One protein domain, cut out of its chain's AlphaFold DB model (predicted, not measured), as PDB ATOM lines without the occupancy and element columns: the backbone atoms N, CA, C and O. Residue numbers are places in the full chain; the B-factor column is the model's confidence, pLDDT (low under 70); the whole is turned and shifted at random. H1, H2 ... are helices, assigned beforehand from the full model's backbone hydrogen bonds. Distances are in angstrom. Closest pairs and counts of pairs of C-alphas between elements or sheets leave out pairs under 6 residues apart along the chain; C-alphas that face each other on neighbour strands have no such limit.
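Overview. This is residues 74 to 168 of the 692 residues of the protein "Serine/threonine protein kinase" of Microcystis aeruginosa NIES-98 (UniProt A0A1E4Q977). H3 lies in the middle of a flat set of crossed helices, with H2, H4 and the beginning of H5 gathered about it and H1 at the side away from H5. H5 runs outward from this group, and a winding tail, residues 156 to 168, follows at its far end. The printed part has 95 residues with five named helices, H1 to H5 in order, and no named strand; the class is all helix. It is compact, with a radius of gyration of the C-alphas of 14.0 A and spans of 43 by 34 by 18 A.

Arrangement. H5, residues 141 to 155, touches H3, residues 110 to 122, with its residues 141 to 146 alone; the closest C-alphas, of Ile 142 and Ala 116, are 5.4 A apart. The tilt is 72 degrees, only just about perpendicular. H2, residues 93 to 104, touches H5 about perpendicular at 80 degrees, with residues 99 to 103 alone; the closest C-alphas, of Asp 102 and Ile 142, are 6.7 A apart. H4, residues 133 to 138, touches H2 at a steep tilt of 56 degrees, with the closest C-alphas, of Leu 133 and Leu 95, 4.3 A apart. H1, residues 74 to 86, is close to H2 but not clearly touching it, with the closest C-alphas, of Leu 77 and Leu 96, 7.7 A apart. Every O i to N i+4 pair is within hydrogen-bond range in H2, H3 and H4, against 7 of 9 in H1 and 10 of 11 in H5.

Along the chain. H5 is 20.3 A long and ends at C-alpha 155 (173.630, 48.675, 142.945). H3 measures 18.3 A, H1 17.3 A, H2 16.9 A and H4 8.5 A. H1 begins at C-alpha 74 (146.893, 55.143, 170.347).

Size, cuts and confidence. The C-alphas farthest apart, of Leu 74 and Arg 168, are 43.4 A apart. The printed part has no cut and no long link between helices. Residues 105 to 108 have pLDDT under 70.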
ATOM      1  N   LEU A  74     148.055  55.646 171.083       79.94
ATOM      2  CA  LEU A  74     146.893  55.143 170.347       79.94
ATOM      3  C   LEU A  74     146.750  55.793 168.968       79.94
ATOM      4  O   LEU A  74     146.483  55.073 168.016       79.94
ATOM      5  N   ASP A  75     147.027  57.091 168.830       82.81
ATOM      6  CA  ASP A  75     146.894  57.796 167.544       82.81
ATOM      7  C   ASP A  75     147.864  57.234 166.490       82.81
ATOM      8  O   ASP A  75     147.527  57.081 165.317       82.81
ATOM      9  N   LEU A  76     149.074  56.866 166.924       84.88
ATOM     10  CA  LEU A  76     150.067  56.203 166.078       84.88
ATOM     11  C   LEU A  76     149.627  54.790 165.687       84.88
ATOM     12  O   LEU A  76     149.798  54.388 164.539       84.88
ATOM     13  N   LEU A  77     149.061  54.036 166.632       86.44
ATOM     14  CA  LEU A  77     148.522  52.707 166.353       86.44
ATOM     15  C   LEU A  77     147.379  52.787 165.343       86.44
ATOM     16  O   LEU A  77     147.415  52.068 164.350       86.44
ATOM     17  N   GLU A  78     146.428  53.697 165.545       87.31
ATOM     18  CA  GLU A  78     145.304  53.912 164.632       87.31
ATOM     19  C   GLU A  78     145.783  54.311 163.233       87.31
ATOM     20  O   GLU A  78     145.312  53.742 162.246       87.31
ATOM     21  N   ALA A  79     146.779  55.199 163.137       87.75
ATOM     22  CA  ALA A  79     147.380  55.595 161.864       87.75
ATOM     23  C   ALA A  79     148.019  54.421 161.099       87.75
ATOM     24  O   ALA A  79     148.047  54.438 159.869       87.75
ATOM     25  N   ILE A  80     148.508  53.393 161.801       90.00
ATOM     26  CA  ILE A  80     149.079  52.182 161.194       90.00
ATOM     27  C   ILE A  80     147.979  51.166 160.856       90.00
ATOM     28  O   ILE A  80     147.968  50.593 159.765       90.00
ATOM     29  N   THR A  81     147.059  50.905 161.790       91.56
ATOM     30  CA  THR A  81     146.130  49.770 161.704       91.56
ATOM     31  C   THR A  81     144.865  50.069 160.916       91.56
ATOM     32  O   THR A  81     144.397  49.208 160.168       91.56
ATOM     33  N   GLU A  82     144.278  51.257 161.073       91.75
ATOM     34  CA  GLU A  82     142.979  51.567 160.471       91.75
ATOM     35  C   GLU A  82     143.030  51.617 158.931       91.75
ATOM     36  O   GLU A  82     142.139  51.032 158.305       91.75
ATOM     37  N   PRO A  83     144.072  52.174 158.271       91.31
ATOM     38  CA  PRO A  83     144.177  52.110 156.812       91.31
ATOM     39  C   PRO A  83     144.202  50.675 156.264       91.31
ATOM     40  O   PRO A  83     143.512  50.378 155.287       91.31
ATOM     41  N   ALA A  84     144.945  49.767 156.908       90.94
ATOM     42  CA  ALA A  84     145.013  48.360 156.508       90.94
ATOM     43  C   ALA A  84     143.655  47.662 156.684       90.94
ATOM     44  O   ALA A  84     143.173  46.977 155.778       90.94
ATOM     45  N   LYS A  85     142.992  47.913 157.815       90.88
ATOM     46  CA  LYS A  85     141.678  47.358 158.150       90.88
ATOM     47  C   LYS A  85     140.585  47.803 157.180       90.88
ATOM     48  O   LYS A  85     139.761  46.980 156.785       90.88
ATOM     49  N   LEU A  86     140.601  49.063 156.733       92.31
ATOM     50  CA  LEU A  86     139.681  49.568 155.701       92.31
ATOM     51  C   LEU A  86     139.841  48.847 154.355       92.31
ATOM     52  O   LEU A  86     138.875  48.733 153.605       92.31
ATOM     53  N   GLN A  87     141.037  48.337 154.062       92.38
ATOM     54  CA  GLN A  87     141.323  47.520 152.879       92.38
ATOM     55  C   GLN A  87     141.127  46.012 153.125       92.38
ATOM     56  O   GLN A  87     141.417  45.200 152.247       92.38
ATOM     57  N   GLY A  88     140.637  45.622 154.307       91.44
ATOM     58  CA  GLY A  88     140.395  44.230 154.682       91.44
ATOM     59  C   GLY A  88     141.639  43.457 155.123       91.44
ATOM     60  O   GLY A  88     141.604  42.232 155.087       91.44
ATOM     61  N   TYR A  89     142.722  44.139 155.514       95.00
ATOM     62  CA  TYR A  89     143.953  43.519 156.014       95.00
ATOM     63  C   TYR A  89     144.093  43.673 157.531       95.00
ATOM     64  O   TYR A  89     143.786  44.721 158.097       95.00
ATOM     65  N   GLU A  90     144.604  42.633 158.189       92.62
ATOM     66  CA  GLU A  90     144.920  42.636 159.620       92.62
ATOM     67  C   GLU A  90     146.421  42.887 159.842       92.62
ATOM     68  O   GLU A  90     147.269  42.219 159.244       92.62
ATOM     69  N   VAL A  91     146.760  43.834 160.722       91.56
ATOM     70  CA  VAL A  91     148.137  44.030 161.198       91.56
ATOM     71  C   VAL A  91     148.346  43.152 162.424       91.56
ATOM     72  O   VAL A  91     147.626  43.277 163.411       91.56
ATOM     73  N   THR A  92     149.309  42.241 162.352       91.75
ATOM     74  CA  THR A  92     149.585  41.293 163.438       91.75
ATOM     75  C   THR A  92     150.145  41.996 164.692       91.75
ATOM     76  O   THR A  92     150.820  43.023 164.612       91.75
ATOM     77  N   ASN A  93     149.817  41.491 165.887       88.44
ATOM     78  CA  ASN A  93     150.152  42.165 167.156       88.44
ATOM     79  C   ASN A  93     151.660  42.177 167.465       88.44
ATOM     80  O   ASN A  93     152.171  43.119 168.066       88.44
ATOM     81  N   ASP A  94     152.367  41.122 167.083       90.56
ATOM     82  CA  ASP A  94     153.826  41.005 167.136       90.56
ATOM     83  C   ASP A  94     154.511  42.046 166.241       90.56
ATOM     84  O   ASP A  94     155.419  42.738 166.705       90.56
ATOM     85  N   LEU A  95     154.007  42.254 165.021       92.31
ATOM     86  CA  LEU A  95     154.451  43.335 164.137       92.31
ATOM     87  C   LEU A  95     154.250  44.722 164.769       92.31
ATOM     88  O   LEU A  95     155.170  45.538 164.764       92.31
ATOM     89  N   LEU A  96     153.070  44.996 165.337       90.12
ATOM     90  CA  LEU A  96     152.789  46.285 165.984       90.12
ATOM     91  C   LEU A  96     153.737  46.559 167.153       90.12
ATOM     92  O   LEU A  96     154.266  47.664 167.276       90.12
ATOM     93  N   ASN A  97     153.989  45.550 167.990       88.38
ATOM     94  CA  ASN A  97     154.935  45.673 169.095       88.38
ATOM     95  C   ASN A  97     156.348  45.980 168.595       88.38
ATOM     96  O   ASN A  97     157.021  46.828 169.185       88.38
ATOM     97  N   LYS A  98     156.776  45.339 167.500       89.75
ATOM     98  CA  LYS A  98     158.101  45.575 166.929       89.75
ATOM     99  C   LYS A  98     158.242  46.979 166.341       89.75
ATOM    100  O   LYS A  98     159.199  47.673 166.668       89.75
ATOM    101  N   ILE A  99     157.258  47.439 165.567       88.62
ATOM    102  CA  ILE A  99     157.226  48.809 165.028       88.62
ATOM    103  C   ILE A  99     157.318  49.840 166.164       88.62
ATOM    104  O   ILE A  99     158.101  50.784 166.082       88.62
ATOM    105  N   LEU A 100     156.559  49.659 167.250       86.75
ATOM    106  CA  LEU A 100     156.604  50.567 168.401       86.75
ATOM    107  C   LEU A 100     157.945  50.541 169.151       86.75
ATOM    108  O   LEU A 100     158.312  51.544 169.765       86.75
ATOM    109  N   GLU A 101     158.656  49.414 169.154       85.12
ATOM    110  CA  GLU A 101     160.005  49.312 169.715       85.12
ATOM    111  C   GLU A 101     161.014  50.092 168.865       85.12
ATOM    112  O   GLU A 101     161.740  50.927 169.407       85.12
ATOM    113  N   ASP A 102     160.999  49.877 167.549       82.69
ATOM    114  CA  ASP A 102     161.912  50.523 166.603       82.69
ATOM    115  C   ASP A 102     161.704  52.051 166.575       82.69
ATOM    116  O   ASP A 102     162.665  52.818 166.536       82.69
ATOM    117  N   ILE A 103     160.457  52.519 166.711       83.31
ATOM    118  CA  ILE A 103     160.111  53.949 166.803       83.31
ATOM    119  C   ILE A 103     160.688  54.616 168.057       83.31
ATOM    120  O   ILE A 103     161.158  55.750 167.997       83.31
ATOM    121  N   LYS A 104     160.660  53.939 169.214       75.44
ATOM    122  CA  LYS A 104     161.145  54.524 170.481       75.44
ATOM    123  C   LYS A 104     162.636  54.849 170.457       75.44
ATOM    124  O   LYS A 104     163.084  55.651 171.274       75.44
ATOM    125  N   GLN A 105     163.388  54.210 169.570       66.31
ATOM    126  CA  GLN A 105     164.828  54.395 169.436       66.31
ATOM    127  C   GLN A 105     165.185  55.515 168.445       66.31
ATOM    128  O   GLN A 105     166.336  55.946 168.427       66.31
ATOM    129  N   GLU A 106     164.220  56.019 167.665       66.69
ATOM    130  CA  GLU A 106     164.486  56.871 166.505       66.69
ATOM    131  C   GLU A 106     163.715  58.209 166.552       66.69
ATOM    132  O   GLU A 106     162.499  58.248 166.343       66.69
ATOM    133  N   PRO A 107     164.391  59.348 166.801       64.62
ATOM    134  CA  PRO A 107     163.769  60.664 166.671       64.62
ATOM    135  C   PRO A 107     163.459  60.974 165.195       64.62
ATOM    136  O   PRO A 107     164.263  60.687 164.313       64.62
ATOM    137  N   GLY A 108     162.297  61.577 164.911       68.69
ATOM    138  CA  GLY A 108     161.894  61.896 163.532       68.69
ATOM    139  C   GLY A 108     161.513  60.671 162.688       68.69
ATOM    140  O   GLY A 108     161.675  60.685 161.473       68.69
ATOM    141  N   PHE A 109     161.005  59.609 163.317       75.06
ATOM    142  CA  PHE A 109     160.685  58.324 162.682       75.06
ATOM    143  C   PHE A 109     159.555  58.361 161.643       75.06
ATOM    144  O   PHE A 109     159.432  57.413 160.878       75.06
ATOM    145  N   LEU A 110     158.707  59.396 161.607       78.12
ATOM    146  CA  LEU A 110     157.481  59.388 160.794       78.12
ATOM    147  C   LEU A 110     157.725  59.179 159.285       78.12
ATOM    148  O   LEU A 110     157.058  58.312 158.724       78.12
ATOM    149  N   PRO A 111     158.687  59.855 158.623       74.81
ATOM    150  CA  PRO A 111     158.984  59.591 157.212       74.81
ATOM    151  C   PRO A 111     159.550  58.183 156.974       74.81
ATOM    152  O   PRO A 111     159.224  57.531 155.985       74.81
ATOM    153  N   LEU A 112     160.375  57.677 157.899       78.06
ATOM    154  CA  LEU A 112     160.919  56.318 157.815       78.06
ATOM    155  C   LEU A 112     159.826  55.263 158.020       78.06
ATOM    156  O   LEU A 112     159.808  54.238 157.343       78.06
ATOM    157  N   LEU A 113     158.890  55.532 158.928       85.25
ATOM    158  CA  LEU A 113     157.730  54.697 159.187       85.25
ATOM    159  C   LEU A 113     156.798  54.669 157.975       85.25
ATOM    160  O   LEU A 113     156.407  53.587 157.552       85.25
ATOM    161  N   GLU A 114     156.478  55.823 157.385       84.88
ATOM    162  CA  GLU A 114     155.697  55.910 156.144       84.88
ATOM    163  C   GLU A 114     156.332  55.054 155.039       84.88
ATOM    164  O   GLU A 114     155.657  54.250 154.383       84.88
ATOM    165  N   PHE A 115     157.651  55.178 154.872       81.75
ATOM    166  CA  PHE A 115     158.400  54.410 153.893       81.75
ATOM    167  C   PHE A 115     158.338  52.900 154.175       81.75
ATOM    168  O   PHE A 115     157.961  52.122 153.293       81.75
ATOM    169  N   ALA A 116     158.648  52.481 155.405       87.00
ATOM    170  CA  ALA A 116     158.648  51.077 155.808       87.00
ATOM    171  C   ALA A 116     157.251  50.446 155.693       87.00
ATOM    172  O   ALA A 116     157.124  49.341 155.170       87.00
ATOM    173  N   LEU A 117     156.194  51.157 156.094       90.06
ATOM    174  CA  LEU A 117     154.810  50.697 155.943       90.06
ATOM    175  C   LEU A 117     154.400  50.596 154.475       90.06
ATOM    176  O   LEU A 117     153.708  49.652 154.100       90.06
ATOM    177  N   THR A 118     154.857  51.517 153.623       86.94
ATOM    178  CA  THR A 118     154.616  51.433 152.178       86.94
ATOM    179  C   THR A 118     155.271  50.185 151.579       86.94
ATOM    180  O   THR A 118     154.642  49.481 150.789       86.94
ATOM    181  N   GLN A 119     156.515  49.883 151.963       84.88
ATOM    182  CA  GLN A 119     157.214  48.670 151.526       84.88
ATOM    183  C   GLN A 119     156.539  47.400 152.059       84.88
ATOM    184  O   GLN A 119     156.305  46.451 151.308       84.88
ATOM    185  N   LEU A 120     156.160  47.407 153.337       89.81
ATOM    186  CA  LEU A 120     155.437  46.315 153.978       89.81
ATOM    187  C   LEU A 120     154.095  46.049 153.284       89.81
ATOM    188  O   LEU A 120     153.746  44.899 153.038       89.81
ATOM    189  N   TRP A 121     153.372  47.103 152.902       90.56
ATOM    190  CA  TRP A 121     152.125  46.997 152.151       90.56
ATOM    191  C   TRP A 121     152.326  46.389 150.758       90.56
ATOM    192  O   TRP A 121     151.520  45.576 150.302       90.56
ATOM    193  N   GLN A 122     153.410  46.741 150.066       86.81
ATOM    194  CA  GLN A 122     153.722  46.156 148.757       86.81
ATOM    195  C   GLN A 122     154.029  44.657 148.849       86.81
ATOM    196  O   GLN A 122     153.654  43.913 147.948       86.81
ATOM    197  N   LYS A 123     154.649  44.212 149.949       86.19
ATOM    198  CA  LYS A 123     155.014  42.807 150.203       86.19
ATOM    199  C   LYS A 123     154.043  42.068 151.132       86.19
ATOM    200  O   LYS A 123     154.395  41.036 151.700       86.19
ATOM    201  N   ARG A 124     152.839  42.613 151.320       91.19
ATOM    202  CA  ARG A 124     151.822  42.053 152.219       91.19
ATOM    203  C   ARG A 124     151.453  40.620 151.841       91.19
ATOM    204  O   ARG A 124     151.507  40.238 150.673       91.19
ATOM    205  N   ASP A 125     151.000  39.854 152.828       88.62
ATOM    206  CA  ASP A 125     150.442  38.527 152.594       88.62
ATOM    207  C   ASP A 125     149.025  38.674 152.023       88.62
ATOM    208  O   ASP A 125     148.043  38.828 152.754       88.62
ATOM    209  N   GLU A 126     148.927  38.674 150.693       89.31
ATOM    210  CA  GLU A 126     147.648  38.749 149.982       89.31
ATOM    211  C   GLU A 126     146.792  37.487 150.174       89.31
ATOM    212  O   GLU A 126     145.570  37.572 150.103       89.31
ATOM    213  N   ALA A 127     147.401  36.326 150.444       89.56
ATOM    214  CA  ALA A 127     146.672  35.067 150.588       89.56
ATOM    215  C   ALA A 127     145.904  35.003 151.914       89.56
ATOM    216  O   ALA A 127     144.770  34.523 151.952       89.56
ATOM    217  N   ASN A 128     146.509  35.507 152.992       90.19
ATOM    218  CA  ASN A 128     145.901  35.530 154.323       90.19
ATOM    219  C   ASN A 128     145.385  36.914 154.739       90.19
ATOM    220  O   ASN A 128     144.912  37.059 155.865       90.19
ATOM    221  N   HIS A 129     145.464  37.916 153.856       92.00
ATOM    222  CA  HIS A 129     145.075  39.303 154.121       92.00
ATOM    223  C   HIS A 129     145.738  39.880 155.389       92.00
ATOM    224  O   HIS A 129     145.077  40.459 156.255       92.00
ATOM    225  N   ARG A 130     147.061  39.709 155.522       92.19
ATOM    226  CA  ARG A 130     147.816  40.089 156.730       92.19
ATOM    227  C   ARG A 130     149.090  40.881 156.448       92.19
ATOM    228  O   ARG A 130     149.777  40.656 155.454       92.19
ATOM    229  N   LEU A 131     149.424  41.783 157.371       92.50
ATOM    230  CA  LEU A 131     150.763  42.361 157.516       92.50
ATOM    231  C   LEU A 131     151.466  41.658 158.684       92.50
ATOM    232  O   LEU A 131     150.952  41.654 159.808       92.50
ATOM    233  N   THR A 132     152.614  41.039 158.416       92.06
ATOM    234  CA  THR A 132     153.311  40.131 159.342       92.06
ATOM    235  C   THR A 132     154.663  40.680 159.791       92.06
ATOM    236  O   THR A 132     155.290  41.473 159.081       92.06
ATOM    237  N   LEU A 133     155.122  40.232 160.964       91.06
ATOM    238  CA  LEU A 133     156.455  40.547 161.481       91.06
ATOM    239  C   LEU A 133     157.558  40.030 160.547       91.06
ATOM    240  O   LEU A 133     158.467  40.785 160.226       91.06
ATOM    241  N   ASP A 134     157.429  38.805 160.030       88.50
ATOM    242  CA  ASP A 134     158.416  38.207 159.119       88.50
ATOM    243  C   ASP A 134     158.680  39.083 157.884       88.50
ATOM    244  O   ASP A 134     159.828  39.305 157.500       88.50
ATOM    245  N   THR A 135     157.626  39.637 157.269       88.25
ATOM    246  CA  THR A 135     157.773  40.539 156.117       88.25
ATOM    247  C   THR A 135     158.435  41.857 156.520       88.25
ATOM    248  O   THR A 135     159.234  42.400 155.759       88.25
ATOM    249  N   TYR A 136     158.131  42.370 157.712       89.69
ATOM    250  CA  TYR A 136     158.725  43.597 158.241       89.69
ATOM    251  C   TYR A 136     160.217  43.439 158.580       89.69
ATOM    252  O   TYR A 136     161.027  44.304 158.246       89.69
ATOM    253  N   GLU A 137     160.610  42.313 159.171       88.00
ATOM    254  CA  GLU A 137     162.019  41.988 159.412       88.00
ATOM    255  C   GLU A 137     162.764  41.733 158.097       88.00
ATOM    256  O   GLU A 137     163.897  42.185 157.934       88.00
ATOM    257  N   ALA A 138     162.115  41.104 157.110       84.69
ATOM    258  CA  ALA A 138     162.699  40.865 155.790       84.69
ATOM    259  C   ALA A 138     162.973  42.150 154.990       84.69
ATOM    260  O   ALA A 138     163.879  42.166 154.155       84.69
ATOM    261  N   ILE A 139     162.216  43.230 155.229       84.19
ATOM    262  CA  ILE A 139     162.536  44.556 154.676       84.19
ATOM    263  C   ILE A 139     163.548  45.326 155.538       84.19
ATOM    264  O   ILE A 139     163.977  46.392 155.121       84.19
ATOM    265  N   GLY A 140     163.967  44.800 156.693       81.94
ATOM    266  CA  GLY A 140     164.972  45.416 157.566       81.94
ATOM    267  C   GLY A 140     164.415  46.399 158.602       81.94
ATOM    268  O   GLY A 140     165.175  47.206 159.140       81.94
ATOM    269  N   GLY A 141     163.110  46.365 158.887       85.19
ATOM    270  CA  GLY A 141     162.464  47.281 159.832       85.19
ATOM    271  C   GLY A 141     162.445  48.742 159.360       85.19
ATOM    272  O   GLY A 141     162.579  49.022 158.169       85.19
ATOM    273  N   ILE A 142     162.267  49.698 160.279       82.31
ATOM    274  CA  ILE A 142     162.117  51.131 159.931       82.31
ATOM    275  C   ILE A 142     163.376  51.722 159.279       82.31
ATOM    276  O   ILE A 142     163.284  52.364 158.234       82.31
ATOM    277  N   VAL A 143     164.553  51.513 159.875       74.44
ATOM    278  CA  VAL A 143     165.812  52.097 159.374       74.44
ATOM    279  C   VAL A 143     166.383  51.267 158.224       74.44
ATOM    280  O   VAL A 143     166.804  51.817 157.205       74.44
ATOM    281  N   GLY A 144     166.359  49.937 158.351       80.31
ATOM    282  CA  GLY A 144     166.930  49.042 157.348       80.31
ATOM    283  C   GLY A 144     166.162  49.043 156.030       80.31
ATOM    284  O   GLY A 144     166.797  48.878 154.992       80.31
ATOM    285  N   ALA A 145     164.850  49.314 156.025       82.00
ATOM    286  CA  ALA A 145     164.075  49.403 154.784       82.00
ATOM    287  C   ALA A 145     164.580  50.503 153.848       82.00
ATOM    288  O   ALA A 145     164.700  50.269 152.642       82.00
ATOM    289  N   LEU A 146     164.922  51.677 154.389       82.56
ATOM    290  CA  LEU A 146     165.467  52.771 153.588       82.56
ATOM    291  C   LEU A 146     166.854  52.416 153.040       82.56
ATOM    292  O   LEU A 146     167.077  52.563 151.839       82.56
ATOM    293  N   ASN A 147     167.754  51.898 153.883       82.81
ATOM    294  CA  ASN A 147     169.109  51.515 153.462       82.81
ATOM    295  C   ASN A 147     169.087  50.403 152.418       82.81
ATOM    296  O   ASN A 147     169.712  50.536 151.370       82.81
ATOM    297  N   CYS A 148     168.303  49.348 152.649       82.88
ATOM    298  CA  CYS A 148     168.171  48.240 151.711       82.88
ATOM    299  C   CYS A 148     167.632  48.712 150.358       82.88
ATOM    300  O   CYS A 148     168.098  48.242 149.319       82.88
ATOM    301  N   GLN A 149     166.664  49.636 150.343       84.50
ATOM    302  CA  GLN A 149     166.166  50.190 149.089       84.50
ATOM    303  C   GLN A 149     167.207  51.084 148.413       84.50
ATOM    304  O   GLN A 149     167.428  50.941 147.210       84.50
ATOM    305  N   ALA A 150     167.841  51.992 149.155       88.94
ATOM    306  CA  ALA A 150     168.849  52.894 148.612       88.94
ATOM    307  C   ALA A 150     170.028  52.118 148.013       88.94
ATOM    308  O   ALA A 150     170.421  52.384 146.876       88.94
ATOM    309  N   ASP A 151     170.500  51.080 148.705       90.06
ATOM    310  CA  ASP A 151     171.546  50.187 148.213       90.06
ATOM    311  C   ASP A 151     171.096  49.382 146.996       90.06
ATOM    312  O   ASP A 151     171.844  49.291 146.025       90.06
ATOM    313  N   LYS A 152     169.865  48.854 146.976       89.38
ATOM    314  CA  LYS A 152     169.334  48.166 145.787       89.38
ATOM    315  C   LYS A 152     169.256  49.089 144.576       89.38
ATOM    316  O   LYS A 152     169.671  48.690 143.491       89.38
ATOM    317  N   VAL A 153     168.748  50.308 144.749       92.00
ATOM    318  CA  VAL A 153     168.635  51.306 143.673       92.00
ATOM    319  C   VAL A 153     170.017  51.762 143.201       92.00
ATOM    320  O   VAL A 153     170.195  51.984 142.003       92.00
ATOM    321  N   TYR A 154     170.993  51.879 144.104       93.75
ATOM    322  CA  TYR A 154     172.381  52.219 143.784       93.75
ATOM    323  C   TYR A 154     173.123  51.080 143.069       93.75
ATOM    324  O   TYR A 154     173.858  51.327 142.114       93.75
ATOM    325  N   GLN A 155     172.920  49.831 143.491       93.00
ATOM    326  CA  GLN A 155     173.630  48.675 142.945       93.00
ATOM    327  C   GLN A 155     173.019  48.155 141.642       93.00
ATOM    328  O   GLN A 155     173.772  47.721 140.774       93.00
ATOM    329  N   TYR A 156     171.693  48.219 141.466       93.38
ATOM    330  CA  TYR A 156     170.998  47.528 140.375       93.38
ATOM    331  C   TYR A 156     170.053  48.428 139.572       93.38
ATOM    332  O   TYR A 156     169.392  49.327 140.091       93.38
ATOM    333  N   LYS A 157     169.942  48.137 138.273       90.12
ATOM    334  CA  LYS A 157     168.983  48.748 137.340       90.12
ATOM    335  C   LYS A 157     167.591  48.140 137.453       90.12
ATOM    336  O   LYS A 157     166.598  48.835 137.259       90.12
ATOM    337  N   ASP A 158     167.512  46.849 137.763       88.81
ATOM    338  CA  ASP A 158     166.264  46.104 137.931       88.81
ATOM    339  C   ASP A 158     165.875  45.932 139.407       88.81
ATOM    340  O   ASP A 158     165.325  44.903 139.795       88.81
ATOM    341  N   TYR A 159     166.118  46.979 140.207       87.31
ATOM    342  CA  TYR A 159     165.874  47.034 141.654       87.31
ATOM    343  C   TYR A 159     164.416  46.757 142.068       87.31
ATOM    344  O   TYR A 159     164.163  46.454 143.229       87.31
ATOM    345  N   GLU A 160     163.452  46.865 141.147       82.88
ATOM    346  CA  GLU A 160     162.035  46.556 141.401       82.88
ATOM    347  C   GLU A 160     161.776  45.049 141.555       82.88
ATOM    348  O   GLU A 160     160.726  44.656 142.060       82.88
ATOM    349  N   LYS A 161     162.708  44.192 141.116       83.00
ATOM    350  CA  LYS A 161     162.598  42.740 141.282       83.00
ATOM    351  C   LYS A 161     163.057  42.321 142.676       83.00
ATOM    352  O   LYS A 161     164.011  42.867 143.220       83.00
ATOM    353  N   ASP A 162     162.460  41.256 143.202       74.62
ATOM    354  CA  ASP A 162     162.871  40.681 144.489       74.62
ATOM    355  C   ASP A 162     164.312  40.142 144.481       74.62
ATOM    356  O   ASP A 162     164.979  40.138 145.514       74.62
ATOM    357  N   SER A 163     164.810  39.717 143.317       82.25
ATOM    358  CA  SER A 163     166.192  39.269 143.105       82.25
ATOM    359  C   SER A 163     166.776  39.959 141.868       82.25
ATOM    360  O   SER A 163     166.677  39.414 140.764       82.25
ATOM    361  N   PRO A 164     167.314  41.182 142.017       87.38
ATOM    362  CA  PRO A 164     167.896  41.925 140.906       87.38
ATOM    363  C   PRO A 164     169.182  41.250 140.409       87.38
ATOM    364  O   PRO A 164     169.904  40.617 141.179       87.38
ATOM    365  N   GLN A 165     169.448  41.355 139.108       88.94
ATOM    366  CA  GLN A 165     170.621  40.741 138.462       88.94
ATOM    367  C   GLN A 165     171.364  41.711 137.537       88.94
ATOM    368  O   GLN A 165     172.469  41.411 137.090       88.94
ATOM    369  N   GLN A 166     170.767  42.857 137.207       90.81
ATOM    370  CA  GLN A 166     171.364  43.840 136.312       90.81
ATOM    371  C   GLN A 166     172.059  44.920 137.132       90.81
ATOM    372  O   GLN A 166     171.438  45.917 137.498       90.81
ATOM    373  N   GLU A 167     173.342  44.727 137.423       92.81
ATOM    374  CA  GLU A 167     174.140  45.726 138.138       92.81
ATOM    375  C   GLU A 167     174.296  47.031 137.342       92.81
ATOM    376  O   GLU A 167     174.366  47.047 136.106       92.81
ATOM    377  N   ARG A 168     174.352  48.149 138.070       92.75
ATOM    378  CA  ARG A 168     174.769  49.443 137.529       92.75
ATOM    379  C   ARG A 168     176.260  49.438 137.239       92.75
ATOM    380  O   ARG A 168     177.043  48.813 137.950       92.75
TER     381      ARG A 168